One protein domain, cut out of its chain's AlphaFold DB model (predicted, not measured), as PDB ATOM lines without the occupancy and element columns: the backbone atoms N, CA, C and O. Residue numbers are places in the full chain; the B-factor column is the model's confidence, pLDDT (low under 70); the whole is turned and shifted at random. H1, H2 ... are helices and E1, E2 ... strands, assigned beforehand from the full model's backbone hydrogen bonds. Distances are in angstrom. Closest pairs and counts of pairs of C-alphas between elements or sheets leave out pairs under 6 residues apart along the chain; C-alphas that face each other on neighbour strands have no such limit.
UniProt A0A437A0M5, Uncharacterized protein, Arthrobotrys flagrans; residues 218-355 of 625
ATOM      1  N   LYS A 218     144.053 299.093 181.150       84.88
ATOM      2  CA  LYS A 218     145.291 298.292 181.243       84.88
ATOM      3  C   LYS A 218     145.632 297.581 179.937       84.88
ATOM      4  O   LYS A 218     146.750 297.693 179.452       84.88
ATOM      5  N   ASN A 219     144.653 296.902 179.337       86.75
ATOM      6  CA  ASN A 219     144.860 296.150 178.096       86.75
ATOM      7  C   ASN A 219     145.297 297.068 176.943       86.75
ATOM      8  O   ASN A 219     146.265 296.769 176.253       86.75
ATOM      9  N   SER A 220     144.651 298.230 176.799       87.31
ATOM     10  CA  SER A 220     145.022 299.220 175.780       87.31
ATOM     11  C   SER A 220     146.427 299.777 176.020       87.31
ATOM     12  O   SER A 220     147.204 299.935 175.084       87.31
ATOM     13  N   GLN A 221     146.783 300.054 177.274       88.81
ATOM     14  CA  GLN A 221     148.108 300.554 177.652       88.81
ATOM     15  C   GLN A 221     149.212 299.512 177.442       88.81
ATOM     16  O   GLN A 221     150.335 299.873 177.086       88.81
ATOM     17  N   VAL A 222     148.903 298.227 177.640       91.44
ATOM     18  CA  VAL A 222     149.793 297.112 177.296       91.44
ATOM     19  C   VAL A 222     149.994 297.038 175.783       91.44
ATOM     20  O   VAL A 222     151.136 296.979 175.327       91.44
ATOM     21  N   ASP A 223     148.917 297.102 174.999       90.56
ATOM     22  CA  ASP A 223     148.981 297.054 173.534       90.56
ATOM     23  C   ASP A 223     149.788 298.229 172.957       90.56
ATOM     24  O   ASP A 223     150.611 298.051 172.055       90.56
ATOM     25  N   ILE A 224     149.619 299.420 173.532       90.31
ATOM     26  CA  ILE A 224     150.400 300.611 173.196       90.31
ATOM     27  C   ILE A 224     151.883 300.414 173.512       90.31
ATOM     28  O   ILE A 224     152.731 300.681 172.659       90.31
ATOM     29  N   LEU A 225     152.214 299.944 174.716       92.62
ATOM     30  CA  LEU A 225     153.603 299.732 175.121       92.62
ATOM     31  C   LEU A 225     154.282 298.662 174.253       92.62
ATOM     32  O   LEU A 225     155.441 298.819 173.859       92.62
ATOM     33  N   ARG A 226     153.538 297.612 173.887       92.81
ATOM     34  CA  ARG A 226     153.965 296.604 172.914       92.81
ATOM     35  C   ARG A 226     154.300 297.265 171.579       92.81
ATOM     36  O   ARG A 226     155.400 297.072 171.058       92.81
ATOM     37  N   ASN A 227     153.386 298.061 171.031       91.94
ATOM     38  CA  ASN A 227     153.589 298.730 169.748       91.94
ATOM     39  C   ASN A 227     154.766 299.724 169.778       91.94
ATOM     40  O   ASN A 227     155.560 299.782 168.836       91.94
ATOM     41  N   PHE A 228     154.938 300.441 170.891       92.81
ATOM     42  CA  PHE A 228     156.087 301.308 171.145       92.81
ATOM     43  C   PHE A 228     157.413 300.534 171.053       92.81
ATOM     44  O   PHE A 228     158.306 300.907 170.285       92.81
ATOM     45  N   GLY A 229     157.513 299.398 171.751       93.88
ATOM     46  CA  GLY A 229     158.692 298.533 171.716       93.88
ATOM     47  C   GLY A 229     158.978 297.934 170.330       93.88
ATOM     48  O   GLY A 229     160.124 297.954 169.873       93.88
ATOM     49  N   TRP A 230     157.950 297.462 169.614       93.00
ATOM     50  CA  TRP A 230     158.100 296.930 168.250       93.00
ATOM     51  C   TRP A 230     158.519 297.996 167.241       93.00
ATOM     52  O   TRP A 230     159.378 297.740 166.394       93.00
ATOM     53  N   THR A 231     157.955 299.199 167.344       91.00
ATOM     54  CA  THR A 231     158.281 300.315 166.451       91.00
ATOM     55  C   THR A 231     159.737 300.731 166.610       91.00
ATOM     56  O   THR A 231     160.429 300.906 165.607       91.00
ATOM     57  N   LEU A 232     160.234 300.787 167.847       91.94
ATOM     58  CA  LEU A 232     161.647 301.026 168.138       91.94
ATOM     59  C   LEU A 232     162.545 299.811 167.863       91.94
ATOM     60  O   LEU A 232     163.765 299.939 167.927       91.94
ATOM     61  N   LYS A 233     161.974 298.647 167.525       92.69
ATOM     62  CA  LYS A 233     162.690 297.371 167.356       92.69
ATOM     63  C   LYS A 233     163.531 297.031 168.589       92.69
ATOM     64  O   LYS A 233     164.717 296.710 168.475       92.69
ATOM     65  N   TRP A 234     162.915 297.128 169.766       94.12
ATOM     66  CA  TRP A 234     163.601 296.886 171.030       94.12
ATOM     67  C   TRP A 234     164.256 295.487 171.049       94.12
ATOM     68  O   TRP A 234     163.629 294.511 170.628       94.12
ATOM     69  N   PRO A 235     165.505 295.325 171.529       91.81
ATOM     70  CA  PRO A 235     166.258 294.092 171.292       91.81
ATOM     71  C   PRO A 235     165.702 292.873 172.037       91.81
ATOM     72  O   PRO A 235     165.936 291.747 171.609       91.81
ATOM     73  N   ASN A 236     165.004 293.089 173.160       92.38
ATOM     74  CA  ASN A 236     164.471 292.030 174.021       92.38
ATOM     75  C   ASN A 236     162.937 291.936 173.999       92.38
ATOM     76  O   ASN A 236     162.326 291.591 175.006       92.38
ATOM     77  N   MET A 237     162.301 292.266 172.869       94.00
ATOM     78  CA  MET A 237     160.835 292.230 172.771       94.00
ATOM     79  C   MET A 237     160.183 290.901 173.192       94.00
ATOM     80  O   MET A 237     159.143 290.979 173.834       94.00
ATOM     81  N   PRO A 238     160.735 289.702 172.903       93.19
ATOM     82  CA  PRO A 238     160.102 288.447 173.324       93.19
ATOM     83  C   PRO A 238     159.943 288.308 174.846       93.19
ATOM     84  O   PRO A 238     158.900 287.861 175.310       93.19
ATOM     85  N   GLU A 239     160.950 288.725 175.618       92.06
ATOM     86  CA  GLU A 239     160.899 288.682 177.086       92.06
ATOM     87  C   GLU A 239     159.963 289.760 177.639       92.06
ATOM     88  O   GLU A 239     159.178 289.503 178.547       92.06
ATOM     89  N   VAL A 240     159.990 290.962 177.050       93.56
ATOM     90  CA  VAL A 240     159.045 292.032 177.403       93.56
ATOM     91  C   VAL A 240     157.606 291.573 177.153       93.56
ATOM     92  O   VAL A 240     156.757 291.750 178.016       93.56
ATOM     93  N   GLU A 241     157.329 290.932 176.016       93.25
ATOM     94  CA  GLU A 241     156.004 290.396 175.683       93.25
ATOM     95  C   GLU A 241     155.542 289.343 176.695       93.25
ATOM     96  O   GLU A 241     154.385 289.352 177.112       93.25
ATOM     97  N   PHE A 242     156.449 288.468 177.137       92.06
ATOM     98  CA  PHE A 242     156.150 287.499 178.185       92.06
ATOM     99  C   PHE A 242     155.720 288.196 179.485       92.06
ATOM    100  O   PHE A 242     154.686 287.841 180.051       92.06
ATOM    101  N   ILE A 243     156.440 289.239 179.910       92.00
ATOM    102  CA  ILE A 243     156.073 290.032 181.092       92.00
ATOM    103  C   ILE A 243     154.735 290.756 180.900       92.00
ATOM    104  O   ILE A 243     153.895 290.735 181.797       92.00
ATOM    105  N   LEU A 244     154.510 291.363 179.732       90.75
ATOM    106  CA  LEU A 244     153.273 292.084 179.415       90.75
ATOM    107  C   LEU A 244     152.046 291.172 179.324       90.75
ATOM    108  O   LEU A 244     150.929 291.634 179.536       90.75
ATOM    109  N   SER A 245     152.242 289.888 179.021       88.75
ATOM    110  CA  SER A 245     151.156 288.910 178.961       88.75
ATOM    111  C   SER A 245     150.615 288.493 180.336       88.75
ATOM    112  O   SER A 245     149.546 287.890 180.395       88.75
ATOM    113  N   GLU A 246     151.346 288.784 181.423       86.38
ATOM    114  CA  GLU A 246     150.995 288.443 182.815       86.38
ATOM    115  C   GLU A 246     150.543 286.978 183.015       86.38
ATOM    116  O   GLU A 246     149.731 286.665 183.886       86.38
ATOM    117  N   VAL A 247     151.075 286.047 182.210       85.31
ATOM    118  CA  VAL A 247     150.708 284.620 182.272       85.31
ATOM    119  C   VAL A 247     151.232 283.949 183.549       85.31
ATOM    120  O   VAL A 247     150.605 283.017 184.058       85.31
ATOM    121  N   ASP A 248     152.370 284.404 184.084       84.00
ATOM    122  CA  ASP A 248     152.948 283.874 185.323       84.00
ATOM    123  C   ASP A 248     152.480 284.666 186.550       84.00
ATOM    124  O   ASP A 248     152.861 285.815 186.760       84.00
ATOM    125  N   THR A 249     151.704 284.017 187.420       78.62
ATOM    126  CA  THR A 249     151.201 284.604 188.672       78.62
ATOM    127  C   THR A 249     152.273 284.797 189.745       78.62
ATOM    128  O   THR A 249     151.999 285.411 190.777       78.62
ATOM    129  N   LYS A 250     153.482 284.253 189.548       80.69
ATOM    130  CA  LYS A 250     154.628 284.461 190.447       80.69
ATOM    131  C   LYS A 250     155.418 285.718 190.113       80.69
ATOM    132  O   LYS A 250     156.153 286.206 190.971       80.69
ATOM    133  N   GLU A 251     155.305 286.201 188.881       83.81
ATOM    134  CA  GLU A 251     155.961 287.427 188.460       83.81
ATOM    135  C   GLU A 251     155.284 288.644 189.086       83.81
ATOM    136  O   GLU A 251     154.101 288.649 189.428       83.81
ATOM    137  N   LYS A 252     156.069 289.707 189.256       85.50
ATOM    138  CA  LYS A 252     155.542 290.974 189.758       85.50
ATOM    139  C   LYS A 252     154.619 291.584 188.701       85.50
ATOM    140  O   LYS A 252     155.058 291.745 187.554       85.50
ATOM    141  N   ALA A 253     153.404 291.948 189.120       85.56
ATOM    142  CA  ALA A 253     152.421 292.648 188.294       85.56
ATOM    143  C   ALA A 253     153.053 293.875 187.626       85.56
ATOM    144  O   ALA A 253     153.929 294.527 188.212       85.56
ATOM    145  N   VAL A 254     152.649 294.165 186.388       87.25
ATOM    146  CA  VAL A 254     153.337 295.163 185.554       87.25
ATOM    147  C   VAL A 254     153.323 296.558 186.185       87.25
ATOM    148  O   VAL A 254     154.344 297.245 186.148       87.25
ATOM    149  N   GLU A 255     152.225 296.937 186.839       86.00
ATOM    150  CA  GLU A 255     152.030 298.203 187.551       86.00
ATOM    151  C   GLU A 255     152.990 298.391 188.725       86.00
ATOM    152  O   GLU A 255     153.509 299.486 188.939       86.00
ATOM    153  N   ASP A 256     153.286 297.322 189.459       85.56
ATOM    154  CA  ASP A 256     154.031 297.420 190.706       85.56
ATOM    155  C   ASP A 256     155.537 297.481 190.458       85.56
ATOM    156  O   ASP A 256     156.299 297.794 191.377       85.56
ATOM    157  N   ARG A 257     156.010 297.147 189.248       87.19
ATOM    158  CA  ARG A 257     157.442 297.026 188.926       87.19
ATOM    159  C   ARG A 257     158.225 298.289 189.248       87.19
ATOM    160  O   ARG A 257     159.273 298.180 189.890       87.19
ATOM    161  N   SER A 258     157.700 299.450 188.872       88.88
ATOM    162  CA  SER A 258     158.302 300.748 189.158       88.88
ATOM    163  C   SER A 258     157.255 301.857 189.242       88.88
ATOM    164  O   SER A 258     156.110 301.703 188.827       88.88
ATOM    165  N   VAL A 259     157.676 303.021 189.738       88.81
ATOM    166  CA  VAL A 259     156.831 304.222 189.802       88.81
ATOM    167  C   VAL A 259     156.411 304.699 188.402       88.81
ATOM    168  O   VAL A 259     155.308 305.213 188.222       88.81
ATOM    169  N   SER A 260     157.267 304.494 187.396       90.19
ATOM    170  CA  SER A 260     156.956 304.799 185.996       90.19
ATOM    171  C   SER A 260     155.906 303.846 185.434       90.19
ATOM    172  O   SER A 260     154.952 304.318 184.818       90.19
ATOM    173  N   CYS A 261     156.011 302.545 185.733       90.75
ATOM    174  CA  CYS A 261     154.974 301.584 185.369       90.75
ATOM    175  C   CYS A 261     153.636 301.938 186.020       90.75
ATOM    176  O   CYS A 261     152.623 301.986 185.330       90.75
ATOM    177  N   MET A 262     153.636 302.268 187.315       88.88
ATOM    178  CA  MET A 262     152.429 302.712 188.009       88.88
ATOM    179  C   MET A 262     151.824 303.946 187.327       88.88
ATOM    180  O   MET A 262     150.623 303.979 187.087       88.88
ATOM    181  N   SER A 263     152.632 304.939 186.943       89.94
ATOM    182  CA  SER A 263     152.146 306.155 186.265       89.94
ATOM    183  C   SER A 263     151.524 305.839 184.905       89.94
ATOM    184  O   SER A 263     150.440 306.339 184.615       89.94
ATOM    185  N   TRP A 264     152.166 304.963 184.124       90.69
ATOM    186  CA  TRP A 264     151.668 304.501 182.828       90.69
ATOM    187  C   TRP A 264     150.350 303.734 182.961       90.69
ATOM    188  O   TRP A 264     149.340 304.147 182.400       90.69
ATOM    189  N   PHE A 265     150.328 302.652 183.748       88.31
ATOM    190  CA  PHE A 265     149.167 301.763 183.820       88.31
ATOM    191  C   PHE A 265     147.979 302.385 184.571       88.31
ATOM    192  O   PHE A 265     146.826 302.140 184.231       88.31
ATOM    193  N   THR A 266     148.210 303.265 185.550       85.69
ATOM    194  CA  THR A 266     147.104 304.023 186.172       85.69
ATOM    195  C   THR A 266     146.589 305.164 185.299       85.69
ATOM    196  O   THR A 266     145.605 305.790 185.670       85.69
ATOM    197  N   GLY A 267     147.249 305.508 184.188       85.56
ATOM    198  CA  GLY A 267     146.900 306.696 183.400       85.56
ATOM    199  C   GLY A 267     147.057 308.016 184.172       85.56
ATOM    200  O   GLY A 267     146.515 309.048 183.771       85.56
ATOM    201  N   LEU A 268     147.790 308.017 185.292       86.00
ATOM    202  CA  LEU A 268     148.129 309.216 186.067       86.00
ATOM    203  C   LEU A 268     149.379 309.883 185.498       86.00
ATOM    204  O   LEU A 268     150.384 310.094 186.186       86.00
ATOM    205  N   MET A 269     149.314 310.183 184.208       84.88
ATOM    206  CA  MET A 269     150.372 310.856 183.483       84.88
ATOM    207  C   MET A 269     150.002 312.310 183.281       84.88
ATOM    208  O   MET A 269     148.962 312.638 182.697       84.88
ATOM    209  N   LEU A 270     150.883 313.182 183.757       83.56
ATOM    210  CA  LEU A 270     150.792 314.588 183.434       83.56
ATOM    211  C   LEU A 270     151.323 314.807 182.013       83.56
ATOM    212  O   LEU A 270     152.373 314.274 181.646       83.56
ATOM    213  N   PRO A 271     150.594 315.562 181.192       75.69
ATOM    214  CA  PRO A 271     150.980 315.809 179.822       75.69
ATOM    215  C   PRO A 271     152.150 316.788 179.745       75.69
ATOM    216  O   PRO A 271     152.381 317.621 180.626       75.69
ATOM    217  N   GLY A 272     152.890 316.681 178.647       78.12
ATOM    218  CA  GLY A 272     154.088 317.468 178.394       78.12
ATOM    219  C   GLY A 272     155.328 316.596 178.259       78.12
ATOM    220  O   GLY A 272     155.266 315.413 177.920       78.12
ATOM    221  N   ARG A 273     156.486 317.205 178.518       81.44
ATOM    222  CA  ARG A 273     157.795 316.639 178.173       81.44
ATOM    223  C   ARG A 273     158.124 315.336 178.892       81.44
ATOM    224  O   ARG A 273     158.963 314.607 178.387       81.44
ATOM    225  N   THR A 274     157.487 315.034 180.022       85.88
ATOM    226  CA  THR A 274     157.737 313.825 180.827       85.88
ATOM    227  C   THR A 274     157.051 312.571 180.304       85.88
ATOM    228  O   THR A 274     157.562 311.478 180.539       85.88
ATOM    229  N   MET A 275     155.960 312.704 179.545       85.88
ATOM    230  CA  MET A 275     155.195 311.571 179.012       85.88
ATOM    231  C   MET A 275     156.070 310.596 178.190       85.88
ATOM    232  O   MET A 275     156.119 309.417 178.557       85.88
ATOM    233  N   PRO A 276     156.879 311.055 177.207       88.88
ATOM    234  CA  PRO A 276     157.861 310.213 176.516       88.88
ATOM    235  C   PRO A 276     158.774 309.412 177.452       88.88
ATOM    236  O   PRO A 276     159.090 308.249 177.200       88.88
ATOM    237  N   TRP A 277     159.230 310.025 178.544       90.81
ATOM    238  CA  TRP A 277     160.177 309.399 179.467       90.81
ATOM    239  C   TRP A 277     159.533 308.307 180.297       90.81
ATOM    240  O   TRP A 277     160.162 307.275 180.513       90.81
ATOM    241  N   VAL A 278     158.292 308.520 180.739       91.56
ATOM    242  CA  VAL A 278     157.527 307.490 181.443       91.56
ATOM    243  C   VAL A 278     157.365 306.273 180.540       91.56
ATOM    244  O   VAL A 278     157.684 305.180 180.981       91.56
ATOM    245  N   MET A 279     157.001 306.452 179.265       91.44
ATOM    246  CA  MET A 279     156.879 305.337 178.317       91.44
ATOM    247  C   MET A 279     158.180 304.542 178.150       91.44
ATOM    248  O   MET A 279     158.187 303.322 178.314       91.44
ATOM    249  N   MET A 280     159.297 305.219 177.859       94.00
ATOM    250  CA  MET A 280     160.590 304.544 177.697       94.00
ATOM    251  C   MET A 280     161.044 303.859 178.986       94.00
ATOM    252  O   MET A 280     161.537 302.735 178.949       94.00
ATOM    253  N   LYS A 281     160.857 304.503 180.139       93.19
ATOM    254  CA  LYS A 281     161.233 303.916 181.424       93.19
ATOM    255  C   LYS A 281     160.360 302.712 181.776       93.19
ATOM    256  O   LYS A 281     160.904 301.708 182.218       93.19
ATOM    257  N   THR A 282     159.060 302.757 181.488       94.00
ATOM    258  CA  THR A 282     158.165 301.598 181.611       94.00
ATOM    259  C   THR A 282     158.628 300.447 180.715       94.00
ATOM    260  O   THR A 282     158.717 299.320 181.193       94.00
ATOM    261  N   LEU A 283     159.021 300.708 179.460       95.31
ATOM    262  CA  LEU A 283     159.585 299.673 178.578       95.31
ATOM    263  C   LEU A 283     160.858 299.043 179.174       95.31
ATOM    264  O   LEU A 283     160.992 297.821 179.191       95.31
ATOM    265  N   ILE A 284     161.775 299.868 179.692       94.25
ATOM    266  CA  ILE A 284     163.023 299.420 180.332       94.25
ATOM    267  C   ILE A 284     162.744 298.614 181.610       94.25
ATOM    268  O   ILE A 284     163.426 297.628 181.875       94.25
ATOM    269  N   ASP A 285     161.766 299.023 182.416       92.75
ATOM    270  CA  ASP A 285     161.417 298.353 183.672       92.75
ATOM    271  C   ASP A 285     160.662 297.031 183.444       92.75
ATOM    272  O   ASP A 285     160.756 296.115 184.272       92.75
ATOM    273  N   CYS A 286     159.965 296.903 182.311       93.25
ATOM    274  CA  CYS A 286     159.375 295.653 181.834       93.25
ATOM    275  C   CYS A 286     160.401 294.696 181.201       93.25
ATOM    276  O   CYS A 286     160.108 293.508 181.108       93.25
ATOM    277  N   ASP A 287     161.590 295.164 180.799       93.50
ATOM    278  CA  ASP A 287     162.678 294.312 180.302       93.50
ATOM    279  C   ASP A 287     163.445 293.686 181.490       93.50
ATOM    280  O   ASP A 287     164.178 294.389 182.202       93.50
ATOM    281  N   PRO A 288     163.303 292.368 181.745       89.88
ATOM    282  CA  PRO A 288     163.929 291.720 182.900       89.88
ATOM    283  C   PRO A 288     165.462 291.709 182.813       89.88
ATOM    284  O   PRO A 288     166.135 291.687 183.846       89.88
ATOM    285  N   ASP A 289     166.020 291.782 181.602       91.00
ATOM    286  CA  ASP A 289     167.462 291.768 181.368       91.00
ATOM    287  C   ASP A 289     168.091 293.167 181.403       91.00
ATOM    288  O   ASP A 289     169.316 293.295 181.276       91.00
ATOM    289  N   ALA A 290     167.287 294.227 181.540       90.56
ATOM    290  CA  ALA A 290     167.786 295.592 181.537       90.56
ATOM    291  C   ALA A 290     168.683 295.852 182.763       90.56
ATOM    292  O   ALA A 290     168.228 295.768 183.912       90.56
ATOM    293  N   PRO A 291     169.966 296.207 182.560       88.75
ATOM    294  CA  PRO A 291     170.895 296.415 183.653       88.75
ATOM    295  C   PRO A 291     170.568 297.701 184.419       88.75
ATOM    296  O   PRO A 291     170.022 298.648 183.842       88.75
ATOM    297  N   PRO A 292     170.997 297.803 185.691       86.31
ATOM    298  CA  PRO A 292     170.786 299.001 186.501       86.31
ATOM    299  C   PRO A 292     171.317 300.285 185.856       86.31
ATOM    300  O   PRO A 292     170.749 301.348 186.077       86.31
ATOM    301  N   SER A 293     172.363 300.199 185.021       85.88
ATOM    302  CA  SER A 293     172.920 301.357 184.314       85.88
ATOM    303  C   SER A 293     171.907 302.031 183.389       85.88
ATOM    304  O   SER A 293     171.876 303.252 183.339       85.88
ATOM    305  N   ILE A 294     171.046 301.271 182.705       86.75
ATOM    306  CA  ILE A 294     170.023 301.824 181.802       86.75
ATOM    307  C   ILE A 294     168.819 302.360 182.586       86.75
ATOM    308  O   ILE A 294     168.205 303.346 182.187       86.75
ATOM    309  N   LYS A 295     168.544 301.789 183.766       84.75
ATOM    310  CA  LYS A 295     167.486 302.254 184.680       84.75
ATOM    311  C   LYS A 295     167.778 303.615 185.327       84.75
ATOM    312  O   LYS A 295     166.880 304.207 185.916       84.75
ATOM    313  N   THR A 296     169.005 304.131 185.200       84.19
ATOM    314  CA  THR A 296     169.385 305.483 185.667       84.19
ATOM    315  C   THR A 296     168.822 306.607 184.793       84.19
ATOM    316  O   THR A 296     168.931 307.776 185.160       84.19
ATOM    317  N   LEU A 297     168.213 306.273 183.648       86.50
ATOM    318  CA  LEU A 297     167.605 307.236 182.739       86.50
ATOM    319  C   LEU A 297     166.580 308.117 183.474       86.50
ATOM    320  O   LEU A 297     165.616 307.622 184.065       86.50
ATOM    321  N   SER A 298     166.784 309.434 183.413       85.19
ATOM    322  CA  SER A 298     165.967 310.418 184.121       85.19
ATOM    323  C   SER A 298     165.342 311.424 183.163       85.19
ATOM    324  O   SER A 298     166.002 311.947 182.269       85.19
ATOM    325  N   HIS A 299     164.075 311.747 183.416       84.06
ATOM    326  CA  HIS A 299     163.328 312.792 182.713       84.06
ATOM    327  C   HIS A 299     163.828 314.215 183.023       84.06
ATOM    328  O   HIS A 299     163.485 315.155 182.312       84.06
ATOM    329  N   LEU A 300     164.637 314.384 184.078       84.56
ATOM    330  CA  LEU A 300     165.237 315.670 184.456       84.56
ATOM    331  C   LEU A 300     166.380 316.087 183.523       84.56
ATOM    332  O   LEU A 300     166.738 317.261 183.465       84.56
ATOM    333  N   THR A 301     166.955 315.127 182.803       82.69
ATOM    334  CA  THR A 301     168.080 315.322 181.888       82.69
ATOM    335  C   THR A 301     167.614 315.062 180.453       82.69
ATOM    336  O   THR A 301     167.813 313.959 179.942       82.69
ATOM    337  N   PRO A 302     166.952 316.036 179.795       81.69
ATOM    338  CA  PRO A 302     166.229 315.797 178.546       81.69
ATOM    339  C   PRO A 302     167.140 315.443 177.363       81.69
ATOM    340  O   PRO A 302     166.768 314.683 176.476       81.69
ATOM    341  N   ASN A 303     168.365 315.956 177.356       90.25
ATOM    342  CA  ASN A 303     169.416 315.740 176.362       90.25
ATOM    343  C   ASN A 303     170.140 314.392 176.543       90.25
ATOM    344  O   ASN A 303     171.374 314.332 176.534       90.25
ATOM    345  N   ALA A 304     169.377 313.315 176.735       92.25
ATOM    346  CA  ALA A 304     169.905 311.981 176.980       92.25
ATOM    347  C   ALA A 304     169.541 310.973 175.886       92.25
ATOM    348  O   ALA A 304     168.593 311.135 175.112       92.25
ATOM    349  N   GLY A 305     170.298 309.885 175.872       93.44
ATOM    350  CA  GLY A 305     169.955 308.649 175.189       93.44
ATOM    351  C   GLY A 305     170.594 307.460 175.885       93.44
ATOM    352  O   GLY A 305     171.197 307.590 176.952       93.44
ATOM    353  N   LEU A 306     170.456 306.288 175.285       93.81
ATOM    354  CA  LEU A 306     171.003 305.053 175.826       93.81
ATOM    355  C   LEU A 306     171.490 304.129 174.716       93.81
ATOM    356  O   LEU A 306     170.949 304.119 173.610       93.81
ATOM    357  N   GLN A 307     172.495 303.321 175.037       93.38
ATOM    358  CA  GLN A 307     172.930 302.199 174.213       93.38
ATOM    359  C   GLN A 307     172.488 300.895 174.871       93.38
ATOM    360  O   GLN A 307     172.821 300.650 176.028       93.38
ATOM    361  N   TRP A 308     171.766 300.048 174.135       91.94
ATOM    362  CA  TRP A 308     171.333 298.733 174.603       91.94
ATOM    363  C   TRP A 308     171.446 297.686 173.500       91.94
ATOM    364  O   TRP A 308     170.939 297.876 172.396       91.94
ATOM    365  N   ARG A 309     172.120 296.565 173.803       87.62
ATOM    366  CA  ARG A 309     172.165 295.335 172.981       87.62
ATOM    367  C   ARG A 309     172.336 295.565 171.464       87.62
ATOM    368  O   ARG A 309     171.718 294.879 170.662       87.62
ATOM    369  N   GLY A 310     173.238 296.461 171.060       85.44
ATOM    370  CA  GLY A 310     173.537 296.654 169.634       85.44
ATOM    371  C   GLY A 310     172.704 297.740 168.946       85.44
ATOM    372  O   GLY A 310     172.729 297.835 167.722       85.44
ATOM    373  N   SER A 311     171.990 298.578 169.695       92.12
ATOM    374  CA  SER A 311     171.319 299.769 169.165       92.12
ATOM    375  C   SER A 311     171.392 300.929 170.152       92.12
ATOM    376  O   SER A 311     171.606 300.726 171.350       92.12
ATOM    377  N   THR A 312     171.234 302.149 169.646       93.81
ATOM    378  CA  THR A 312     171.074 303.350 170.468       93.81
ATOM    379  C   THR A 312     169.679 303.941 170.306       93.81
ATOM    380  O   THR A 312     169.055 303.803 169.251       93.81
ATOM    381  N   TYR A 313     169.200 304.581 171.370       95.44
ATOM    382  CA  TYR A 313     167.904 305.247 171.438       95.44
ATOM    383  C   TYR A 313     168.093 306.628 172.042       95.44
ATOM    384  O   TYR A 313     168.811 306.776 173.031       95.44
ATOM    385  N   TRP A 314     167.460 307.635 171.455       95.62
ATOM    386  CA  TRP A 314     167.670 309.030 171.835       95.62
ATOM    387  C   TRP A 314     166.341 309.727 172.046       95.62
ATOM    388  O   TRP A 314     165.388 309.478 171.306       95.62
ATOM    389  N   SER A 315     166.281 310.608 173.042       94.44
ATOM    390  CA  SER A 315     165.122 311.477 173.200       94.44
ATOM    391  C   SER A 315     165.025 312.439 172.010       94.44
ATOM    392  O   SER A 315     166.031 312.800 171.387       94.44
ATOM    393  N   TRP A 316     163.815 312.913 171.730       91.62
ATOM    394  CA  TRP A 316     163.569 313.955 170.735       91.62
ATOM    395  C   TRP A 316     164.242 315.290 171.072       91.62
ATOM    396  O   TRP A 316     164.408 316.123 170.188       91.62
ATOM    397  N   GLU A 317     164.641 315.495 172.327       91.19
ATOM    398  CA  GLU A 317     165.320 316.707 172.802       91.19
ATOM    399  C   GLU A 317     166.837 316.617 172.656       91.19
ATOM    400  O   GLU A 317     167.535 317.627 172.729       91.19
ATOM    401  N   CYS A 318     167.368 315.414 172.442       94.88
ATOM    402  CA  CYS A 318     168.782 315.213 172.212       94.88
ATOM    403  C   CYS A 318     169.137 315.513 170.755       94.88
ATOM    404  O   CYS A 318     168.591 314.918 169.821       94.88
ATOM    405  N   ILE A 319     170.132 316.378 170.556       95.81
ATOM    406  CA  ILE A 319     170.594 316.756 169.220       95.81
ATOM    407  C   ILE A 319     171.083 315.565 168.383       95.81
ATOM    408  O   ILE A 319     170.916 315.554 167.165       95.81
ATOM    409  N   VAL A 320     171.634 314.526 169.023       96.06
ATOM    410  CA  VAL A 320     172.037 313.281 168.347       96.06
ATOM    411  C   VAL A 320     170.828 312.615 167.692       96.06
ATOM    412  O   VAL A 320     170.899 312.254 166.519       96.06
ATOM    413  N   GLY A 321     169.713 312.512 168.422       94.94
ATOM    414  CA  GLY A 321     168.448 311.997 167.903       94.94
ATOM    415  C   GLY A 321     167.905 312.880 166.782       94.94
ATOM    416  O   GLY A 321     167.630 312.386 165.693       94.94
ATOM    417  N   LYS A 322     167.845 314.199 166.994       95.44
ATOM    418  CA  LYS A 322     167.373 315.167 165.987       95.44
ATOM    419  C   LYS A 322     168.133 315.073 164.657       95.44
ATOM    420  O   LYS A 322     167.521 315.085 163.593       95.44
ATOM    421  N   VAL A 323     169.458 314.935 164.702       96.75
ATOM    422  CA  VAL A 323     170.307 314.825 163.503       96.75
ATOM    423  C   VAL A 323     170.194 313.445 162.859       96.75
ATOM    424  O   VAL A 323     169.947 313.342 161.658       96.75
ATOM    425  N   LEU A 324     170.338 312.377 163.645       94.94
ATOM    426  CA  LEU A 324     170.308 311.013 163.122       94.94
ATOM    427  C   LEU A 324     168.895 310.511 162.799       94.94
ATOM    428  O   LEU A 324     168.770 309.468 162.169       94.94
ATOM    429  N   GLY A 325     167.838 311.244 163.150       92.62
ATOM    430  CA  GLY A 325     166.466 310.958 162.721       92.62
ATOM    431  C   GLY A 325     166.308 310.895 161.196       92.62
ATOM    432  O   GLY A 325     165.436 310.196 160.692       92.62
ATOM    433  N   ALA A 326     167.188 311.562 160.447       92.62
ATOM    434  CA  ALA A 326     167.231 311.459 158.991       92.62
ATOM    435  C   ALA A 326     167.906 310.176 158.467       92.62
ATOM    436  O   ALA A 326     167.817 309.885 157.277       92.62
ATOM    437  N   ALA A 327     168.585 309.401 159.319       91.25
ATOM    438  CA  ALA A 327     169.302 308.208 158.891       91.25
ATOM    439  C   ALA A 327     168.346 307.074 158.483       91.25
ATOM    440  O   ALA A 327     167.207 306.959 158.947       91.25
ATOM    441  N   LYS A 328     168.830 306.185 157.611       87.69
ATOM    442  CA  LYS A 328     168.025 305.087 157.066       87.69
ATOM    443  C   LYS A 328     167.495 304.159 158.158       87.69
ATOM    444  O   LYS A 328     168.258 303.589 158.933       87.69
ATOM    445  N   GLY A 329     166.186 303.913 158.127       86.44
ATOM    446  CA  GLY A 329     165.527 302.917 158.975       86.44
ATOM    447  C   GLY A 329     165.261 303.367 160.412       86.44
ATOM    448  O   GLY A 329     164.759 302.556 161.193       86.44
ATOM    449  N   VAL A 330     165.561 304.627 160.738       90.12
ATOM    450  CA  VAL A 330     165.239 305.241 162.028       90.12
ATOM    451  C   VAL A 330     163.754 305.549 162.086       90.12
ATOM    452  O   VAL A 330     163.159 306.030 161.120       90.12
ATOM    453  N   ARG A 331     163.151 305.257 163.232       90.19
ATOM    454  CA  ARG A 331     161.759 305.563 163.534       90.19
ATOM    455  C   ARG A 331     161.716 306.516 164.718       90.19
ATOM    456  O   ARG A 331     162.632 306.538 165.541       90.19
ATOM    457  N   GLN A 332     160.660 307.310 164.772       89.00
ATOM    458  CA  GLN A 332     160.313 308.110 165.932       89.00
ATOM    459  C   GLN A 332     158.924 307.688 166.381       89.00
ATOM    460  O   GLN A 332     158.068 307.475 165.534       89.00
ATOM    461  N   ILE A 333     158.732 307.535 167.683       89.38
ATOM    462  CA  ILE A 333     157.431 307.252 168.291       89.38
ATOM    463  C   ILE A 333     157.447 307.815 169.710       89.38
ATOM    464  O   ILE A 333     158.450 307.676 170.415       89.38
ATOM    465  N   CYS A 334     156.388 308.515 170.105       85.75
ATOM    466  CA  CYS A 334     156.231 309.137 171.424       85.75
ATOM    467  C   CYS A 334     157.485 309.874 171.926       85.75
ATOM    468  O   CYS A 334     157.898 309.716 173.073       85.75
ATOM    469  N   GLY A 335     158.140 310.653 171.060       88.44
ATOM    470  CA  GLY A 335     159.326 311.435 171.421       88.44
ATOM    471  C   GLY A 335     160.625 310.642 171.615       88.44
ATOM    472  O   GLY A 335     161.597 311.199 172.125       88.44
ATOM    473  N   TRP A 336     160.682 309.378 171.199       93.81
ATOM    474  CA  TRP A 336     161.907 308.578 171.180       93.81
ATOM    475  C   TRP A 336     162.294 308.185 169.768       93.81
ATOM    476  O   TRP A 336     161.441 307.821 168.965       93.81
ATOM    477  N   LEU A 337     163.595 308.235 169.485       94.44
ATOM    478  CA  LEU A 337     164.167 307.876 168.197       94.44
ATOM    479  C   LEU A 337     165.019 306.620 168.296       94.44
ATOM    480  O   LEU A 337     165.892 306.520 169.160       94.44
ATOM    481  N   GLY A 338     164.808 305.699 167.363       92.00
ATOM    482  CA  GLY A 338     165.595 304.482 167.230       92.00
ATOM    483  C   GLY A 338     164.993 303.482 166.233       92.00
ATOM    484  O   GLY A 338     163.959 303.755 165.624       92.00
ATOM    485  N   PRO A 339     165.641 302.327 166.034       93.44
ATOM    486  CA  PRO A 339     166.979 302.010 166.521       93.44
ATOM    487  C   PRO A 339     168.048 302.743 165.697       93.44
ATOM    488  O   PRO A 339     167.942 302.863 164.476       93.44
ATOM    489  N   LEU A 340     169.094 303.220 166.366       90.69
ATOM    490  CA  LEU A 340     170.237 303.891 165.744       90.69
ATOM    491  C   LEU A 340     171.527 303.064 165.889       90.69
ATOM    492  O   LEU A 340     171.622 302.243 166.809       90.69
ATOM    493  N   PRO A 341     172.536 303.261 165.012       86.12
ATOM    494  CA  PRO A 341     173.806 302.547 165.106       86.12
ATOM    495  C   PRO A 341     174.484 302.731 166.468       86.12
ATOM    496  O   PRO A 341     174.395 303.788 167.097       86.12
ATOM    497  N   THR A 342     175.192 301.697 166.922       89.50
ATOM    498  CA  THR A 342     175.997 301.770 168.146       89.50
ATOM    499  C   THR A 342     177.274 302.554 167.949       89.50
ATOM    500  O   THR A 342     177.877 302.517 166.876       89.50
ATOM    501  N   SER A 343     177.756 303.147 169.035       89.00
ATOM    502  CA  SER A 343     179.120 303.646 169.103       89.00
ATOM    503  C   SER A 343     180.004 302.678 169.892       89.00
ATOM    504  O   SER A 343     179.634 302.274 170.998       89.00
ATOM    505  N   PRO A 344     181.192 302.320 169.370       85.69
ATOM    506  CA  PRO A 344     182.156 301.487 170.091       85.69
ATOM    507  C   PRO A 344     182.809 302.209 171.282       85.69
ATOM    508  O   PRO A 344     183.542 301.582 172.039       85.69
ATOM    509  N   GLU A 345     182.595 303.521 171.426       86.81
ATOM    510  CA  GLU A 345     183.129 304.333 172.531       86.81
ATOM    511  C   GLU A 345     182.267 304.252 173.790       86.81
ATOM    512  O   GLU A 345     182.744 304.568 174.875       86.81
ATOM    513  N   LEU A 346     181.023 303.800 173.642       88.19
ATOM    514  CA  LEU A 346     180.089 303.596 174.739       88.19
ATOM    515  C   LEU A 346     180.131 302.146 175.207       88.19
ATOM    516  O   LEU A 346     180.354 301.221 174.418       88.19
ATOM    517  N   HIS A 347     179.834 301.921 176.486       87.44
ATOM    518  CA  HIS A 347     179.628 300.561 176.969       87.44
ATOM    519  C   HIS A 347     178.415 299.907 176.282       87.44
ATOM    520  O   HIS A 347     177.537 300.561 175.720       87.44
ATOM    521  N   ARG A 348     178.337 298.570 176.338       86.50
ATOM    522  CA  ARG A 348     177.213 297.802 175.760       86.50
ATOM    523  C   ARG A 348     175.843 298.240 176.310       86.50
ATOM    524  O   ARG A 348     174.830 298.016 175.645       86.50
ATOM    525  N   SER A 349     175.843 298.810 177.516       90.06
ATOM    526  CA  SER A 349     174.661 299.184 178.288       90.06
ATOM    527  C   SER A 349     174.938 300.422 179.137       90.06
ATOM    528  O   SER A 349     175.433 300.308 180.262       90.06
ATOM    529  N   GLU A 350     174.650 301.601 178.601       90.19
ATOM    530  CA  GLU A 350     174.975 302.879 179.242       90.19
ATOM    531  C   GLU A 350     173.965 303.960 178.857       90.19
ATOM    532  O   GLU A 350     173.491 303.992 177.719       90.19
ATOM    533  N   VAL A 351     173.653 304.834 179.818       91.38
ATOM    534  CA  VAL A 351     172.918 306.085 179.600       91.38
ATOM    535  C   VAL A 351     173.923 307.193 179.344       91.38
ATOM    536  O   VAL A 351     174.908 307.334 180.066       91.38
ATOM    537  N   VAL A 352     173.656 307.988 178.318       91.44
ATOM    538  CA  VAL A 352     174.575 308.994 177.798       91.44
ATOM    539  C   VAL A 352     173.891 310.349 177.849       91.44
ATOM    540  O   VAL A 352     172.817 310.514 177.271       91.44
ATOM    541  N   LEU A 353     174.526 311.326 178.500       92.50
ATOM    542  CA  LEU A 353     174.113 312.726 178.426       92.50
ATOM    543  C   LEU A 353     174.953 313.471 177.402       92.50
ATOM    544  O   LEU A 353     176.179 313.364 177.405       92.50
ATOM    545  N   ILE A 354     174.307 314.268 176.556       93.94
ATOM    546  CA  ILE A 354     174.988 315.019 175.501       93.94
ATOM    547  C   ILE A 354     175.070 316.482 175.871       93.94
ATOM    548  O   ILE A 354     174.058 317.153 176.054       93.94
ATOM    549  N   LYS A 355     176.284 317.016 175.927       92.94
ATOM    550  CA  LYS A 355     176.484 318.451 176.063       92.94
ATOM    551  C   LYS A 355     175.993 319.144 174.793       92.94
ATOM    552  O   LYS A 355     176.560 318.959 173.722       92.94
TER     553      LYS A 355
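What this domain is: This is residues 218 to 355 of the 625 residues of an uncharacterized protein of Arthrobotrys flagrans (UniProt A0A437A0M5). What is the overall shape? A strongly twisted sheet of five strands makes one end of the domain, and four helices, H1 to H4, gather at the other, with H4 in the middle of that group. H6 packs on one face of the sheet, and the short H5 is over the opposite face. What are its parts and its size? The printed part has 138 residues and is of mixed class, with six named helices and five named strands in the order H1 H2 H3 H4 H5 E1 E2 H6 E3 E4 E5; the sheet runs E3 E4 E2 E1 E5, all antiparallel. It is compact, with a radius of gyration of the C-alphas of 14.3 A and spans of 42 by 30 by 25 A.

Where its parts are: Where are the strands? E1 is residues 304 to 308, E2 311 to 315, E3 331 to 333, E4 336 to 340, and E5 349 to 354. E5 is 16.1 A from first to last C-alpha and ends with C-alpha 354 at (174.988, 315.019, 175.501). Where are the helices? H1 is residues 218 to 231, 19.8 A long from C-alpha 218 at (145.291, 298.292, 181.243), and H4 is 275 to 286, 16.7 A long. H2 is 237 to 244, H3 259 to 265, H5 292 to 295, and H6 319 to 324.

How they stand to each other: What ties the strands? N 333 and O 336 in the hairpin E3 and E4 are 3.0 A apart, and N 337 and O 314 between E4 and E2 2.8 A. N 306 and O 313 in the hairpin E1 and E2 are 2.8 A apart, and N 352 and O 305 between E5 and E1 2.8 A, each pair within hydrogen-bond range. What is on the sheet? H6 is at a height of 7.7 A, only just over E2 alone, as 2 of its C-alphas fall on E1; E2, H6, E3 form a split strand-helix-strand unit, with E4 between the strands and a right-handed crossover. H5 is on the opposite face at 7.0 A, while H1 and H4 only graze the sheet, with residues 227 to 231 and 276 to 280. How do the helices meet? The hub H4 touches H3, about perpendicular at 78 degrees, with C-alphas 261 and 282 closest at 4.9 A. H1 and H2 form a helical hairpin, a shallow tilt of 9 degrees, opposite ways, with C-alphas 222 and 244 closest at 6.5 A. Every O i to N i+4 pair is within hydrogen-bond range in H1, H2, H3, H4 and H6; H5 is too short for one.

The domain as a whole: How far does it reach? The two C-alphas farthest apart, those of Thr 249 and Lys 355, are 44.1 A apart. Are there cuts, long links or weak places? The printed part has no cut, and the link from H2 to H3, residues 245 to 258, is long. The mean pLDDT of the printed part is 89.7, and no printed residue is under 70.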